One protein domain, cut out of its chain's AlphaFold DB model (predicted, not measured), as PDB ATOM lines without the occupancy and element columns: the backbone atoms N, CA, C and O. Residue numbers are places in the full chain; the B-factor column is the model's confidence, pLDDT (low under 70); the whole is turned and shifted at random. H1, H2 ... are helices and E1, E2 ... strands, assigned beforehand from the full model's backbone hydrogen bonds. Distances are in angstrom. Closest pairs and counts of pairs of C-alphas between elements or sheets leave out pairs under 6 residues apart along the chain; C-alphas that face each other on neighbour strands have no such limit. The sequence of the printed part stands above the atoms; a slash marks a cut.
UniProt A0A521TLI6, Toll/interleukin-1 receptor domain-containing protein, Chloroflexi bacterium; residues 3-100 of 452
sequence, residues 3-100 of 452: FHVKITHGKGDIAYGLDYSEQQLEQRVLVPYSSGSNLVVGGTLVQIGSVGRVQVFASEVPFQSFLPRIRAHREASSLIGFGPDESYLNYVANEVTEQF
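What this domain is: This is residues 3 to 100 of the 452 residues of the protein "Toll/interleukin-1 receptor domain-containing protein" of Chloroflexi bacterium (UniProt A0A521TLI6). A twisted sheet of three strands, E2, E1 and E5, makes the middle, with H1 running along one face and H3 crossing the opposite face. The short hairpin E3 and E4 sits by E2, with E3 also next to H1, while H2 extends away at one end of the longest axis, where residues 74 to 80 stick out. The printed part has 98 residues, with four named helices and five named strands in the order E1 E2 H1 E3 E4 E5 H2 H3 H4. Both sheets, E2 - E1 - E5 and E3 - E4, are antiparallel, and the class is mixed, helices and strands. The whole is compact, with a radius of gyration of the C-alphas of 13.8 A and spans of 43 by 31 by 23 A.

Where its parts are: E1, residues 3 to 9, begins at C-alpha 3 (-19.251, -29.759, -37.740) and is 19.4 A long. E2, residues 13 to 20, is 20.8 A long. H1 is residues 22 to 35, 17.7 A. E3 is residues 39 to 41 and E4 residues 44 to 46. E5, residues 51 to 59, is 23.9 A long, beginning at C-alpha 51 (-9.430, -19.391, -25.103). H2 is residues 63 to 76, 20.3 A, and H3 residues 85 to 92, 10.4 A. H4, residues 97 to 100, ends at C-alpha 100 (-19.969, -18.622, -37.298).

How they stand to each other: E1, the inner strand, pairs with E2 as a hairpin, N 5 to O 17 at 2.7 A, and with E5, N 6 to O 55 at 2.9 A. H1 is on this sheet at a height of 9.8 A, over E2 and E1; the closest C-alphas of E1 and H1 are those of Phe 3 and Leu 25, 6.7 A. H3, on the opposite face at 8.9 A, runs across the strands, at 64 degrees to E1 on the local plane. The hairpin E3 and E4 has N 39 and O 46 at 2.9 A; the closest C-alphas of E2 and E3 are those of Gly 17 and Val 41, 5.0 A. H2 only grazes the sheet with residues 63 to 64 and touches H3 with residues 66 to 70 alone, about perpendicular at 86 degrees, the closest C-alphas being those of Phe 66 and Val 92, 6.6 A. H4 is on the same face as H1, over none of the strands. Residues 57 to 58 of E5 pair antiparallel with residues 94 to 95. O i to N i+4 pairs are within hydrogen-bond range in 8 of 10 for H1, 7 of 10 for H2 and 1 of 4 for H3, which has 4 of 5 O i to N i+3 pairs within range; H4 is too short for an O i to N i+4 pair.

The domain as a whole: The C-alphas farthest apart, those of Ser 35 and Ser 78, are 43.1 A apart. The printed part has no cut and no long link. The mean pLDDT of the printed part is 82.3, and residues 35, 37 and 77 to 83 are under 70.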
ATOM      1  N   PHE A   3     -20.178 -30.789 -38.167       94.50
ATOM      2  CA  PHE A   3     -19.251 -29.759 -37.740       94.50
ATOM      3  C   PHE A   3     -18.242 -30.306 -36.740       94.50
ATOM      4  O   PHE A   3     -18.573 -31.092 -35.855       94.50
ATOM      5  N   HIS A   4     -17.007 -29.839 -36.858       96.06
ATOM      6  CA  HIS A   4     -15.907 -30.176 -35.965       96.06
ATOM      7  C   HIS A   4     -15.297 -28.896 -35.434       96.06
ATOM      8  O   HIS A   4     -15.252 -27.884 -36.128       96.06
ATOM      9  N   VAL A   5     -14.812 -28.924 -34.207       94.75
ATOM     10  CA  VAL A   5     -14.294 -27.751 -33.522       94.75
ATOM     11  C   VAL A   5     -12.921 -28.066 -32.975       94.75
ATOM     12  O   VAL A   5     -12.709 -29.106 -32.357       94.75
ATOM     13  N   LYS A   6     -11.997 -27.135 -33.181       94.12
ATOM     14  CA  LYS A   6     -10.670 -27.136 -32.579       94.12
ATOM     15  C   LYS A   6     -10.514 -25.862 -31.765       94.12
ATOM     16  O   LYS A   6     -10.581 -24.766 -32.322       94.12
ATOM     17  N   ILE A   7     -10.294 -25.996 -30.462       93.25
ATOM     18  CA  ILE A   7     -10.099 -24.861 -29.558       93.25
ATOM     19  C   ILE A   7      -8.699 -24.915 -28.973       93.25
ATOM     20  O   ILE A   7      -8.374 -25.845 -28.247       93.25
ATOM     21  N   THR A   8      -7.886 -23.903 -29.262       90.56
ATOM     22  CA  THR A   8      -6.612 -23.685 -28.567       90.56
ATOM     23  C   THR A   8      -6.879 -22.901 -27.290       90.56
ATOM     24  O   THR A   8      -7.542 -21.862 -27.354       90.56
ATOM     25  N   HIS A   9      -6.368 -23.361 -26.151       89.75
ATOM     26  CA  HIS A   9      -6.557 -22.707 -24.860       89.75
ATOM     27  C   HIS A   9      -5.327 -22.798 -23.942       89.75
ATOM     28  O   HIS A   9      -4.377 -23.537 -24.197       89.75
ATOM     29  N   GLY A  10      -5.330 -22.015 -22.861       84.69
ATOM     30  CA  GLY A  10      -4.287 -22.039 -21.835       84.69
ATOM     31  C   GLY A  10      -2.892 -21.763 -22.403       84.69
ATOM     32  O   GLY A  10      -2.666 -20.740 -23.046       84.69
ATOM     33  N   LYS A  11      -1.948 -22.683 -22.161       83.31
ATOM     34  CA  LYS A  11      -0.558 -22.605 -22.651       83.31
ATOM     35  C   LYS A  11      -0.355 -23.315 -24.001       83.31
ATOM     36  O   LYS A  11       0.747 -23.777 -24.282       83.31
ATOM     37  N   GLY A  12      -1.399 -23.388 -24.828       80.69
ATOM     38  CA  GLY A  12      -1.354 -24.035 -26.144       80.69
ATOM     39  C   GLY A  12      -1.974 -25.433 -26.185       80.69
ATOM     40  O   GLY A  12      -1.764 -26.147 -27.162       80.69
ATOM     41  N   ASP A  13      -2.740 -25.807 -25.160       85.88
ATOM     42  CA  ASP A  13      -3.533 -27.036 -25.155       85.88
ATOM     43  C   ASP A  13      -4.642 -26.952 -26.211       85.88
ATOM     44  O   ASP A  13      -5.111 -25.861 -26.555       85.88
ATOM     45  N   ILE A  14      -5.056 -28.102 -26.747       88.19
ATOM     46  CA  ILE A  14      -6.055 -28.169 -27.813       88.19
ATOM     47  C   ILE A  14      -7.188 -29.109 -27.411       88.19
ATOM     48  O   ILE A  14      -6.957 -30.286 -27.150       88.19
ATOM     49  N   ALA A  15      -8.416 -28.594 -27.433       88.88
ATOM     50  CA  ALA A  15      -9.641 -29.368 -27.274       88.88
ATOM     51  C   ALA A  15     -10.322 -29.585 -28.633       88.88
ATOM     52  O   ALA A  15     -10.392 -28.663 -29.455       88.88
ATOM     53  N   TYR A  16     -10.853 -30.789 -28.846       91.12
ATOM     54  CA  TYR A  16     -11.507 -31.191 -30.090       91.12
ATOM     55  C   TYR A  16     -12.956 -31.605 -29.847       91.12
ATOM     56  O   TYR A  16     -13.250 -32.363 -28.928       91.12
ATOM     57  N   GLY A  17     -13.872 -31.097 -30.666       92.19
ATOM     58  CA  GLY A  17     -15.267 -31.521 -30.712       92.19
ATOM     59  C   GLY A  17     -15.557 -32.059 -32.096       92.19
ATOM     60  O   GLY A  17     -15.305 -31.356 -33.066       92.19
ATOM     61  N   LEU A  18     -16.040 -33.290 -32.206       93.81
ATOM     62  CA  LEU A  18     -16.230 -33.957 -33.492       93.81
ATOM     63  C   LEU A  18     -17.705 -34.260 -33.728       93.81
ATOM     64  O   LEU A  18     -18.456 -34.472 -32.774       93.81
ATOM     65  N   ASP A  19     -18.078 -34.326 -35.005       93.50
ATOM     66  CA  ASP A  19     -19.371 -34.834 -35.473       93.50
ATOM     67  C   ASP A  19     -20.591 -34.108 -34.885       93.50
ATOM     68  O   ASP A  19     -21.643 -34.702 -34.645       93.50
ATOM     69  N   TYR A  20     -20.470 -32.800 -34.659       88.56
ATOM     70  CA  TYR A  20     -21.574 -31.988 -34.171       88.56
ATOM     71  C   TYR A  20     -22.594 -31.728 -35.277       88.56
ATOM     72  O   TYR A  20     -22.249 -31.351 -36.396       88.56
ATOM     73  N   SER A  21     -23.877 -31.856 -34.943       91.88
ATOM     74  CA  SER A  21     -24.920 -31.168 -35.702       91.88
ATOM     75  C   SER A  21     -24.750 -29.651 -35.570       91.88
ATOM     76  O   SER A  21     -24.106 -29.165 -34.638       91.88
ATOM     77  N   GLU A  22     -25.361 -28.879 -36.468       82.69
ATOM     78  CA  GLU A  22     -25.359 -27.411 -36.376       82.69
ATOM     79  C   GLU A  22     -25.877 -26.927 -35.014       82.69
ATOM     80  O   GLU A  22     -25.259 -26.089 -34.363       82.69
ATOM     81  N   GLN A  23     -26.941 -27.562 -34.515       75.06
ATOM     82  CA  GLN A  23     -27.507 -27.283 -33.196       75.06
ATOM     83  C   GLN A  23     -26.521 -27.602 -32.059       75.06
ATOM     84  O   GLN A  23     -26.441 -26.863 -31.078       75.06
ATOM     85  N   GLN A  24     -25.752 -28.690 -32.164       79.31
ATOM     86  CA  GLN A  24     -24.732 -29.029 -31.169       79.31
ATOM     87  C   GLN A  24     -23.548 -28.058 -31.218       79.31
ATOM     88  O   GLN A  24     -23.068 -27.658 -30.158       79.31
ATOM     89  N   LEU A  25     -23.105 -27.653 -32.412       87.38
ATOM     90  CA  LEU A  25     -22.083 -26.621 -32.601       87.38
ATOM     91  C   LEU A  25     -22.530 -25.302 -31.954       87.38
ATOM     92  O   LEU A  25     -21.789 -24.708 -31.166       87.38
ATOM     93  N   GLU A  26     -23.759 -24.881 -32.240       80.94
ATOM     94  CA  GLU A  26     -24.343 -23.664 -31.694       80.94
ATOM     95  C   GLU A  26     -24.405 -23.713 -30.163       80.94
ATOM     96  O   GLU A  26     -23.893 -22.825 -29.482       80.94
ATOM     97  N   GLN A  27     -24.959 -24.787 -29.597       74.38
ATOM     98  CA  GLN A  27     -25.197 -24.888 -28.157       74.38
ATOM     99  C   GLN A  27     -23.934 -25.130 -27.328       74.38
ATOM    100  O   GLN A  27     -23.852 -24.641 -26.200       74.38
ATOM    101  N   ARG A  28     -22.976 -25.908 -27.845       79.12
ATOM    102  CA  ARG A  28     -21.770 -26.308 -27.099       79.12
ATOM    103  C   ARG A  28     -20.612 -25.340 -27.281       79.12
ATOM    104  O   ARG A  28     -19.750 -25.273 -26.406       79.12
ATOM    105  N   VAL A  29     -20.580 -24.618 -28.402       85.62
ATOM    106  CA  VAL A  29     -19.435 -23.780 -28.771       85.62
ATOM    107  C   VAL A  29     -19.846 -22.337 -29.012       85.62
ATOM    108  O   VAL A  29     -19.387 -21.468 -28.277       85.62
ATOM    109  N   LEU A  30     -20.720 -22.059 -29.984       84.88
ATOM    110  CA  LEU A  30     -20.967 -20.677 -30.425       84.88
ATOM    111  C   LEU A  30     -21.668 -19.827 -29.358       84.88
ATOM    112  O   LEU A  30     -21.243 -18.704 -29.077       84.88
ATOM    113  N   VAL A  31     -22.709 -20.365 -28.720       78.19
ATOM    114  CA  VAL A  31     -23.445 -19.663 -27.663       78.19
ATOM    115  C   VAL A  31     -22.544 -19.405 -26.449       78.19
ATOM    116  O   VAL A  31     -22.387 -18.234 -26.119       78.19
ATOM    117  N   PRO A  32     -21.872 -20.406 -25.836       75.06
ATOM    118  CA  PRO A  32     -20.940 -20.157 -24.731       75.06
ATOM    119  C   PRO A  32     -19.809 -19.184 -25.088       75.06
ATOM    120  O   PRO A  32     -19.476 -18.300 -24.299       75.06
ATOM    121  N   TYR A  33     -19.250 -19.301 -26.298       79.88
ATOM    122  CA  TYR A  33     -18.196 -18.412 -26.784       79.88
ATOM    123  C   TYR A  33     -18.672 -16.954 -26.875       79.88
ATOM    124  O   TYR A  33     -18.009 -16.035 -26.384       79.88
ATOM    125  N   SER A  34     -19.849 -16.731 -27.465       73.50
ATOM    126  CA  SER A  34     -20.429 -15.395 -27.629       73.50
ATOM    127  C   SER A  34     -20.945 -14.786 -26.322       73.50
ATOM    128  O   SER A  34     -20.871 -13.568 -26.168       73.50
ATOM    129  N   SER A  35     -21.411 -15.603 -25.369       66.06
ATOM    130  CA  SER A  35     -21.921 -15.157 -24.065       66.06
ATOM    131  C   SER A  35     -20.831 -14.949 -23.015       66.06
ATOM    132  O   SER A  35     -21.113 -14.428 -21.936       66.06
ATOM    133  N   GLY A  36     -19.593 -15.354 -23.305       74.25
ATOM    134  CA  GLY A  36     -18.486 -15.260 -22.360       74.25
ATOM    135  C   GLY A  36     -18.521 -16.346 -21.277       74.25
ATOM    136  O   GLY A  36     -18.102 -16.095 -20.150       74.25
ATOM    137  N   SER A  37     -19.058 -17.531 -21.577       68.44
ATOM    138  CA  SER A  37     -19.171 -18.667 -20.651       68.44
ATOM    139  C   SER A  37     -18.157 -19.771 -20.984       68.44
ATOM    140  O   SER A  37     -17.696 -19.878 -22.118       68.44
ATOM    141  N   ASN A  38     -17.795 -20.602 -20.001       77.94
ATOM    142  CA  ASN A  38     -16.875 -21.726 -20.222       77.94
ATOM    143  C   ASN A  38     -17.456 -22.727 -21.231       77.94
ATOM    144  O   ASN A  38     -18.666 -22.958 -21.259       77.94
ATOM    145  N   LEU A  39     -16.588 -23.335 -22.039       84.44
ATOM    146  CA  LEU A  39     -16.977 -24.268 -23.093       84.44
ATOM    147  C   LEU A  39     -16.690 -25.703 -22.657       84.44
ATOM    148  O   LEU A  39     -15.713 -25.953 -21.955       84.44
ATOM    149  N   VAL A  40     -17.507 -26.656 -23.103       77.75
ATOM    150  CA  VAL A  40     -17.232 -28.088 -22.928       77.75
ATOM    151  C   VAL A  40     -17.163 -28.729 -24.303       77.75
ATOM    152  O   VAL A  40     -18.171 -28.829 -25.003       77.75
ATOM    153  N   VAL A  41     -15.963 -29.148 -24.696       80.50
ATOM    154  CA  VAL A  41     -15.670 -29.639 -26.045       80.50
ATOM    155  C   VAL A  41     -14.933 -30.968 -25.939       80.50
ATOM    156  O   VAL A  41     -13.886 -31.048 -25.305       80.50
ATOM    157  N   GLY A  42     -15.527 -32.032 -26.487       70.38
ATOM    158  CA  GLY A  42     -14.965 -33.391 -26.413       70.38
ATOM    159  C   GLY A  42     -14.722 -33.895 -24.985       70.38
ATOM    160  O   GLY A  42     -13.746 -34.590 -24.742       70.38
ATOM    161  N   GLY A  43     -15.550 -33.479 -24.020       72.75
ATOM    162  CA  GLY A  43     -15.359 -33.791 -22.597       72.75
ATOM    163  C   GLY A  43     -14.322 -32.916 -21.878       72.75
ATOM    164  O   GLY A  43     -14.171 -33.032 -20.666       72.75
ATOM    165  N   THR A  44     -13.653 -32.000 -22.584       77.38
ATOM    166  CA  THR A  44     -12.688 -31.056 -22.003       77.38
ATOM    167  C   THR A  44     -13.377 -29.741 -21.643       77.38
ATOM    168  O   THR A  44     -14.006 -29.111 -22.496       77.38
ATOM    169  N   LEU A  45     -13.249 -29.307 -20.384       79.88
ATOM    170  CA  LEU A  45     -13.687 -27.984 -19.934       79.88
ATOM    171  C   LEU A  45     -12.647 -26.931 -20.334       79.88
ATOM    172  O   LEU A  45     -11.517 -26.945 -19.850       79.88
ATOM    173  N   VAL A  46     -13.051 -25.980 -21.169       80.81
ATOM    174  CA  VAL A  46     -12.225 -24.862 -21.622       80.81
ATOM    175  C   VAL A  46     -12.708 -23.577 -20.958       80.81
ATOM    176  O   VAL A  46     -13.837 -23.130 -21.174       80.81
ATOM    177  N   GLN A  47     -11.849 -22.954 -20.150       80.62
ATOM    178  CA  GLN A  47     -12.170 -21.670 -19.531       80.62
ATOM    179  C   GLN A  47     -12.178 -20.567 -20.584       80.62
ATOM    180  O   GLN A  47     -11.192 -20.407 -21.304       80.62
ATOM    181  N   ILE A  48     -13.241 -19.763 -20.630       83.38
ATOM    182  CA  ILE A  48     -13.402 -18.727 -21.661       83.38
ATOM    183  C   ILE A  48     -12.243 -17.720 -21.678       83.38
ATOM    184  O   ILE A  48     -11.748 -17.366 -22.742       83.38
ATOM    185  N   GLY A  49     -11.739 -17.331 -20.500       78.00
ATOM    186  CA  GLY A  49     -10.596 -16.420 -20.366       78.00
ATOM    187  C   GLY A  49      -9.256 -17.030 -20.790       78.00
ATOM    188  O   GLY A  49      -8.269 -16.313 -20.909       78.00
ATOM    189  N   SER A  50      -9.218 -18.344 -21.018       85.38
ATOM    190  CA  SER A  50      -8.045 -19.067 -21.511       85.38
ATOM    191  C   SER A  50      -8.131 -19.398 -23.002       85.38
ATOM    192  O   SER A  50      -7.179 -19.958 -23.535       85.38
ATOM    193  N   VAL A  51      -9.246 -19.092 -23.677       88.81
ATOM    194  CA  VAL A  51      -9.430 -19.391 -25.103       88.81
ATOM    195  C   VAL A  51      -8.496 -18.517 -25.935       88.81
ATOM    196  O   VAL A  51      -8.591 -17.294 -25.915       88.81
ATOM    197  N   GLY A  52      -7.610 -19.158 -26.694       84.44
ATOM    198  CA  GLY A  52      -6.723 -18.499 -27.651       84.44
ATOM    199  C   GLY A  52      -7.332 -18.412 -29.050       84.44
ATOM    200  O   GLY A  52      -7.384 -17.336 -29.638       84.44
ATOM    201  N   ARG A  53      -7.805 -19.539 -29.600       87.56
ATOM    202  CA  ARG A  53      -8.422 -19.591 -30.939       87.56
ATOM    203  C   ARG A  53      -9.483 -20.678 -31.001       87.56
ATOM    204  O   ARG A  53      -9.211 -21.806 -30.601       87.56
ATOM    205  N   VAL A  54     -10.646 -20.354 -31.557       90.38
ATOM    206  CA  VAL A  54     -11.679 -21.330 -31.930       90.38
ATOM    207  C   VAL A  54     -11.678 -21.459 -33.446       90.38
ATOM    208  O   VAL A  54     -11.707 -20.451 -34.146       90.38
ATOM    209  N   GLN A  55     -11.616 -22.688 -33.944       91.94
ATOM    210  CA  GLN A  55     -11.766 -23.007 -35.359       91.94
ATOM    211  C   GLN A  55     -12.929 -23.977 -35.532       91.94
ATOM    212  O   GLN A  55     -13.039 -24.941 -34.770       91.94
ATOM    213  N   VAL A  56     -13.773 -23.730 -36.530       93.75
ATOM    214  CA  VAL A  56     -14.915 -24.576 -36.888       93.75
ATOM    215  C   VAL A  56     -14.679 -25.138 -38.281       93.75
ATOM    216  O   VAL A  56     -14.345 -24.395 -39.200       93.75
ATOM    217  N   PHE A  57     -14.876 -26.438 -38.445       93.94
ATOM    218  CA  PHE A  57     -14.746 -27.154 -39.705       93.94
ATOM    219  C   PHE A  57     -16.066 -27.823 -40.067       93.94
ATOM    220  O   PHE A  57     -16.786 -28.261 -39.175       93.94
ATOM    221  N   ALA A  58     -16.362 -27.944 -41.356       92.00
ATOM    222  CA  ALA A  58     -17.536 -28.635 -41.872       92.00
ATOM    223  C   ALA A  58     -17.140 -29.832 -42.749       92.00
ATOM    224  O   ALA A  58     -16.179 -29.768 -43.526       92.00
ATOM    225  N   SER A  59     -17.909 -30.916 -42.645       92.19
ATOM    226  CA  SER A  59     -17.808 -32.095 -43.504       92.19
ATOM    227  C   SER A  59     -19.171 -32.732 -43.773       92.19
ATOM    228  O   SER A  59     -20.101 -32.650 -42.971       92.19
ATOM    229  N   GLU A  60     -19.300 -33.419 -44.904       93.06
ATOM    230  CA  GLU A  60     -20.511 -34.191 -45.221       93.06
ATOM    231  C   GLU A  60     -20.536 -35.557 -44.526       93.06
ATOM    232  O   GLU A  60     -21.607 -36.118 -44.304       93.06
ATOM    233  N   VAL A  61     -19.362 -36.071 -44.151       89.81
ATOM    234  CA  VAL A  61     -19.168 -37.383 -43.519       89.81
ATOM    235  C   VAL A  61     -18.618 -37.247 -42.095       89.81
ATOM    236  O   VAL A  61     -17.963 -36.238 -41.809       89.81
ATOM    237  N   PRO A  62     -18.837 -38.244 -41.214       94.12
ATOM    238  CA  PRO A  62     -18.268 -38.245 -39.868       94.12
ATOM    239  C   PRO A  62     -16.737 -38.277 -39.859       94.12
ATOM    240  O   PRO A  62     -16.118 -38.770 -40.805       94.12
ATOM    241  N   PHE A  63     -16.122 -37.828 -38.762       91.62
ATOM    242  CA  PHE A  63     -14.668 -37.741 -38.619       91.62
ATOM    243  C   PHE A  63     -13.976 -39.093 -38.841       91.62
ATOM    244  O   PHE A  63     -12.948 -39.172 -39.517       91.62
ATOM    245  N   GLN A  64     -14.586 -40.175 -38.348       91.75
ATOM    246  CA  GLN A  64     -14.088 -41.547 -38.492       91.75
ATOM    247  C   GLN A  64     -13.818 -41.936 -39.958       91.75
ATOM    248  O   GLN A  64     -12.882 -42.685 -40.251       91.75
ATOM    249  N   SER A  65     -14.599 -41.396 -40.899       92.88
ATOM    250  CA  SER A  65     -14.447 -41.659 -42.335       92.88
ATOM    251  C   SER A  65     -13.142 -41.097 -42.908       92.88
ATOM    252  O   SER A  65     -12.696 -41.537 -43.967       92.88
ATOM    253  N   PHE A  66     -12.492 -40.158 -42.214       90.06
ATOM    254  CA  PHE A  66     -11.208 -39.594 -42.622       90.06
ATOM    255  C   PHE A  66      -9.999 -40.411 -42.161       90.06
ATOM    256  O   PHE A  66      -8.912 -40.222 -42.714       90.06
ATOM    257  N   LEU A  67     -10.156 -41.350 -41.218       88.69
ATOM    258  CA  LEU A  67      -9.030 -42.108 -40.661       88.69
ATOM    259  C   LEU A  67      -8.173 -42.827 -41.715       88.69
ATOM    260  O   LEU A  67      -6.949 -42.739 -41.611       88.69
ATOM    261  N   PRO A  68      -8.727 -43.488 -42.754       86.44
ATOM    262  CA  PRO A  68      -7.902 -44.115 -43.788       86.44
ATOM    263  C   PRO A  68      -7.021 -43.103 -44.533       86.44
ATOM    264  O   PRO A  68      -5.846 -43.361 -44.783       86.44
ATOM    265  N   ARG A  69      -7.564 -41.915 -44.828       84.50
ATOM    266  CA  ARG A  69      -6.838 -40.834 -45.509       84.50
ATOM    267  C   ARG A  69      -5.775 -40.207 -44.605       84.50
ATOM    268  O   ARG A  69      -4.691 -39.890 -45.088       84.50
ATOM    269  N   ILE A  70      -6.062 -40.054 -43.311       83.88
ATOM    270  CA  ILE A  70      -5.101 -39.572 -42.305       83.88
ATOM    271  C   ILE A  70      -3.945 -40.569 -42.160       83.88
ATOM    272  O   ILE A  70      -2.784 -40.165 -42.185       83.88
ATOM    273  N   ARG A  71      -4.243 -41.872 -42.076       82.62
ATOM    274  CA  ARG A  71      -3.233 -42.942 -41.993       82.62
ATOM    275  C   ARG A  71      -2.337 -42.972 -43.228       82.62
ATOM    276  O   ARG A  71      -1.125 -42.887 -43.078       82.62
ATOM    277  N   ALA A  72      -2.921 -42.960 -44.426       79.88
ATOM    278  CA  ALA A  72      -2.156 -42.909 -45.673       79.88
ATOM    279  C   ALA A  72      -1.265 -41.653 -45.760       79.88
ATOM    280  O   ALA A  72      -0.123 -41.722 -46.206       79.88
ATOM    281  N   HIS A  73      -1.759 -40.501 -45.291       77.38
ATOM    282  CA  HIS A  73      -0.972 -39.268 -45.248       77.38
ATOM    283  C   HIS A  73       0.196 -39.344 -44.249       77.38
ATOM    284  O   HIS A  73       1.278 -38.838 -44.545       77.38
ATOM    285  N   ARG A  74       0.010 -40.001 -43.096       74.88
ATOM    286  CA  ARG A  74       1.084 -40.257 -42.120       74.88
ATOM    287  C   ARG A  74       2.138 -41.217 -42.659       74.88
ATOM    288  O   ARG A  74       3.317 -40.976 -42.457       74.88
ATOM    289  N   GLU A  75       1.723 -42.266 -43.364       74.62
ATOM    290  CA  GLU A  75       2.636 -43.241 -43.976       74.62
ATOM    291  C   GLU A  75       3.469 -42.625 -45.110       74.62
ATOM    292  O   GLU A  75       4.639 -42.964 -45.276       74.62
ATOM    293  N   ALA A  76       2.890 -41.687 -45.867       70.25
ATOM    294  CA  ALA A  76       3.575 -40.984 -46.951       70.25
ATOM    295  C   ALA A  76       4.482 -39.834 -46.472       70.25
ATOM    296  O   ALA A  76       5.370 -39.400 -47.208       70.25
ATOM    297  N   SER A  77       4.264 -39.317 -45.261       63.28
ATOM    298  CA  SER A  77       5.017 -38.187 -44.718       63.28
ATOM    299  C   SER A  77       6.201 -38.681 -43.886       63.28
ATOM    300  O   SER A  77       6.021 -39.376 -42.895       63.28
ATOM    301  N   SER A  78       7.429 -38.253 -44.203       56.25
ATOM    302  CA  SER A  78       8.632 -38.560 -43.397       56.25
ATOM    303  C   SER A  78       8.660 -37.873 -42.017       56.25
ATOM    304  O   SER A  78       9.654 -37.954 -41.298       56.25
ATOM    305  N   LEU A  79       7.590 -37.161 -41.657       49.62
ATOM    306  CA  LEU A  79       7.401 -36.519 -40.365       49.62
ATOM    307  C   LEU A  79       6.743 -37.519 -39.415       49.62
ATOM    308  O   LEU A  79       5.640 -37.993 -39.676       49.62
ATOM    309  N   ILE A  80       7.393 -37.800 -38.285       47.62
ATOM    310  CA  ILE A  80       6.760 -38.505 -37.167       47.62
ATOM    311  C   ILE A  80       5.590 -37.624 -36.706       47.62
ATOM    312  O   ILE A  80       5.796 -36.580 -36.089       47.62
ATOM    313  N   GLY A  81       4.365 -37.989 -37.083       52.12
ATOM    314  CA  GLY A  81       3.157 -37.246 -36.738       52.12
ATOM    315  C   GLY A  81       2.872 -37.337 -35.242       52.12
ATOM    316  O   GLY A  81       2.107 -38.194 -34.813       52.12
ATOM    317  N   PHE A  82       3.484 -36.462 -34.443       52.25
ATOM    318  CA  PHE A  82       3.212 -36.328 -33.013       52.25
ATOM    319  C   PHE A  82       1.901 -35.562 -32.811       52.25
ATOM    320  O   PHE A  82       1.893 -34.346 -32.635       52.25
ATOM    321  N   GLY A  83       0.774 -36.263 -32.885       66.12
ATOM    322  CA  GLY A  83      -0.521 -35.668 -32.577       66.12
ATOM    323  C   GLY A  83      -1.687 -36.629 -32.787       66.12
ATOM    324  O   GLY A  83      -1.589 -37.532 -33.625       66.12
ATOM    325  N   PRO A  84      -2.792 -36.432 -32.050       81.94
ATOM    326  CA  PRO A  84      -3.988 -37.254 -32.180       81.94
ATOM    327  C   PRO A  84      -4.625 -37.052 -33.567       81.94
ATOM    328  O   PRO A  84      -4.287 -36.100 -34.281       81.94
ATOM    329  N   ASP A  85      -5.493 -37.964 -33.999       84.19
ATOM    330  CA  ASP A  85      -6.039 -37.968 -35.367       84.19
ATOM    331  C   ASP A  85      -6.777 -36.655 -35.690       84.19
ATOM    332  O   ASP A  85      -6.662 -36.117 -36.792       84.19
ATOM    333  N   GLU A  86      -7.437 -36.060 -34.703       87.62
ATOM    334  CA  GLU A  86      -8.182 -34.801 -34.771       87.62
ATOM    335  C   GLU A  86      -7.306 -33.597 -35.137       87.62
ATOM    336  O   GLU A  86      -7.787 -32.591 -35.668       87.62
ATOM    337  N   SER A  87      -5.989 -33.688 -34.926       82.56
ATOM    338  CA  SER A  87      -5.051 -32.642 -35.352       82.56
ATOM    339  C   SER A  87      -5.038 -32.420 -36.872       82.56
ATOM    340  O   SER A  87      -4.662 -31.335 -37.321       82.56
ATOM    341  N   TYR A  88      -5.533 -33.390 -37.651       83.31
ATOM    342  CA  TYR A  88      -5.613 -33.346 -39.110       83.31
ATOM    343  C   TYR A  88      -6.894 -32.689 -39.645       83.31
ATOM    344  O   TYR A  88      -7.077 -32.663 -40.860       83.31
ATOM    345  N   LEU A  89      -7.760 -32.112 -38.800       85.81
ATOM    346  CA  LEU A  89      -8.979 -31.413 -39.251       85.81
ATOM    347  C   LEU A  89      -8.710 -30.363 -40.342       85.81
ATOM    348  O   LEU A  89      -9.435 -30.326 -41.330       85.81
ATOM    349  N   ASN A  90      -7.611 -29.607 -40.232       83.94
ATOM    350  CA  ASN A  90      -7.177 -28.633 -41.247       83.94
ATOM    351  C   ASN A  90      -6.894 -29.252 -42.633       83.94
ATOM    352  O   ASN A  90      -6.829 -28.535 -43.626       83.94
ATOM    353  N   TYR A  91      -6.640 -30.560 -42.691       81.12
ATOM    354  CA  TYR A  91      -6.315 -31.297 -43.912       81.12
ATOM    355  C   TYR A  91      -7.525 -32.043 -44.494       81.12
ATOM    356  O   TYR A  91      -7.596 -32.258 -45.706       81.12
ATOM    357  N   VAL A  92      -8.461 -32.471 -43.643       84.25
ATOM    358  CA  VAL A  92      -9.556 -33.373 -44.042       84.25
ATOM    359  C   VAL A  92     -10.929 -32.710 -44.107       84.25
ATOM    360  O   VAL A  92     -11.808 -33.248 -44.777       84.25
ATOM    361  N   ALA A  93     -11.113 -31.560 -43.460       88.62
ATOM    362  CA  ALA A  93     -12.382 -30.843 -43.394       88.62
ATOM    363  C   ALA A  93     -12.214 -29.364 -43.778       88.62
ATOM    364  O   ALA A  93     -11.121 -28.802 -43.703       88.62
ATOM    365  N   ASN A  94     -13.309 -28.725 -44.193       87.94
ATOM    366  CA  ASN A  94     -13.288 -27.336 -44.655       87.94
ATOM    367  C   ASN A  94     -13.445 -26.383 -43.470       87.94
ATOM    368  O   ASN A  94     -14.453 -26.463 -42.773       87.94
ATOM    369  N   GLU A  95     -12.496 -25.473 -43.240       89.31
ATOM    370  CA  GLU A  95     -12.635 -24.452 -42.193       89.31
ATOM    371  C   GLU A  95     -13.730 -23.442 -42.578       89.31
ATOM    372  O   GLU A  95     -13.665 -22.792 -43.619       89.31
ATOM    373  N   VAL A  96     -14.742 -23.316 -41.721       87.75
ATOM    374  CA  VAL A  96     -15.907 -22.430 -41.865       87.75
ATOM    375  C   VAL A  96     -16.020 -21.451 -40.691       87.75
ATOM    376  O   VAL A  96     -17.070 -20.855 -40.478       87.75
ATOM    377  N   THR A  97     -14.942 -21.263 -39.923       82.88
ATOM    378  CA  THR A  97     -14.899 -20.432 -38.706       82.88
ATOM    379  C   THR A  97     -15.535 -19.055 -38.897       82.88
ATOM    380  O   THR A  97     -16.367 -18.658 -38.087       82.88
ATOM    381  N   GLU A  98     -15.199 -18.348 -39.978       74.31
ATOM    382  CA  GLU A  98     -15.682 -16.983 -40.239       74.31
ATOM    383  C   GLU A  98     -17.193 -16.904 -40.506       74.31
ATOM    384  O   GLU A  98     -17.789 -15.845 -40.334       74.31
ATOM    385  N   GLN A  99     -17.834 -18.019 -40.878       80.94
ATOM    386  CA  GLN A  99     -19.290 -18.080 -41.049       80.94
ATOM    387  C   GLN A  99     -20.024 -18.029 -39.701       80.94
ATOM    388  O   GLN A  99     -21.171 -17.599 -39.644       80.94
ATOM    389  N   PHE A 100     -19.360 -18.452 -38.620       76.06
ATOM    390  CA  PHE A 100     -19.969 -18.622 -37.298       76.06
ATOM    391  C   PHE A 100     -19.392 -17.689 -36.229       76.06
ATOM    392  O   PHE A 100     -20.091 -17.317 -35.289       76.06
TER     393      PHE A 100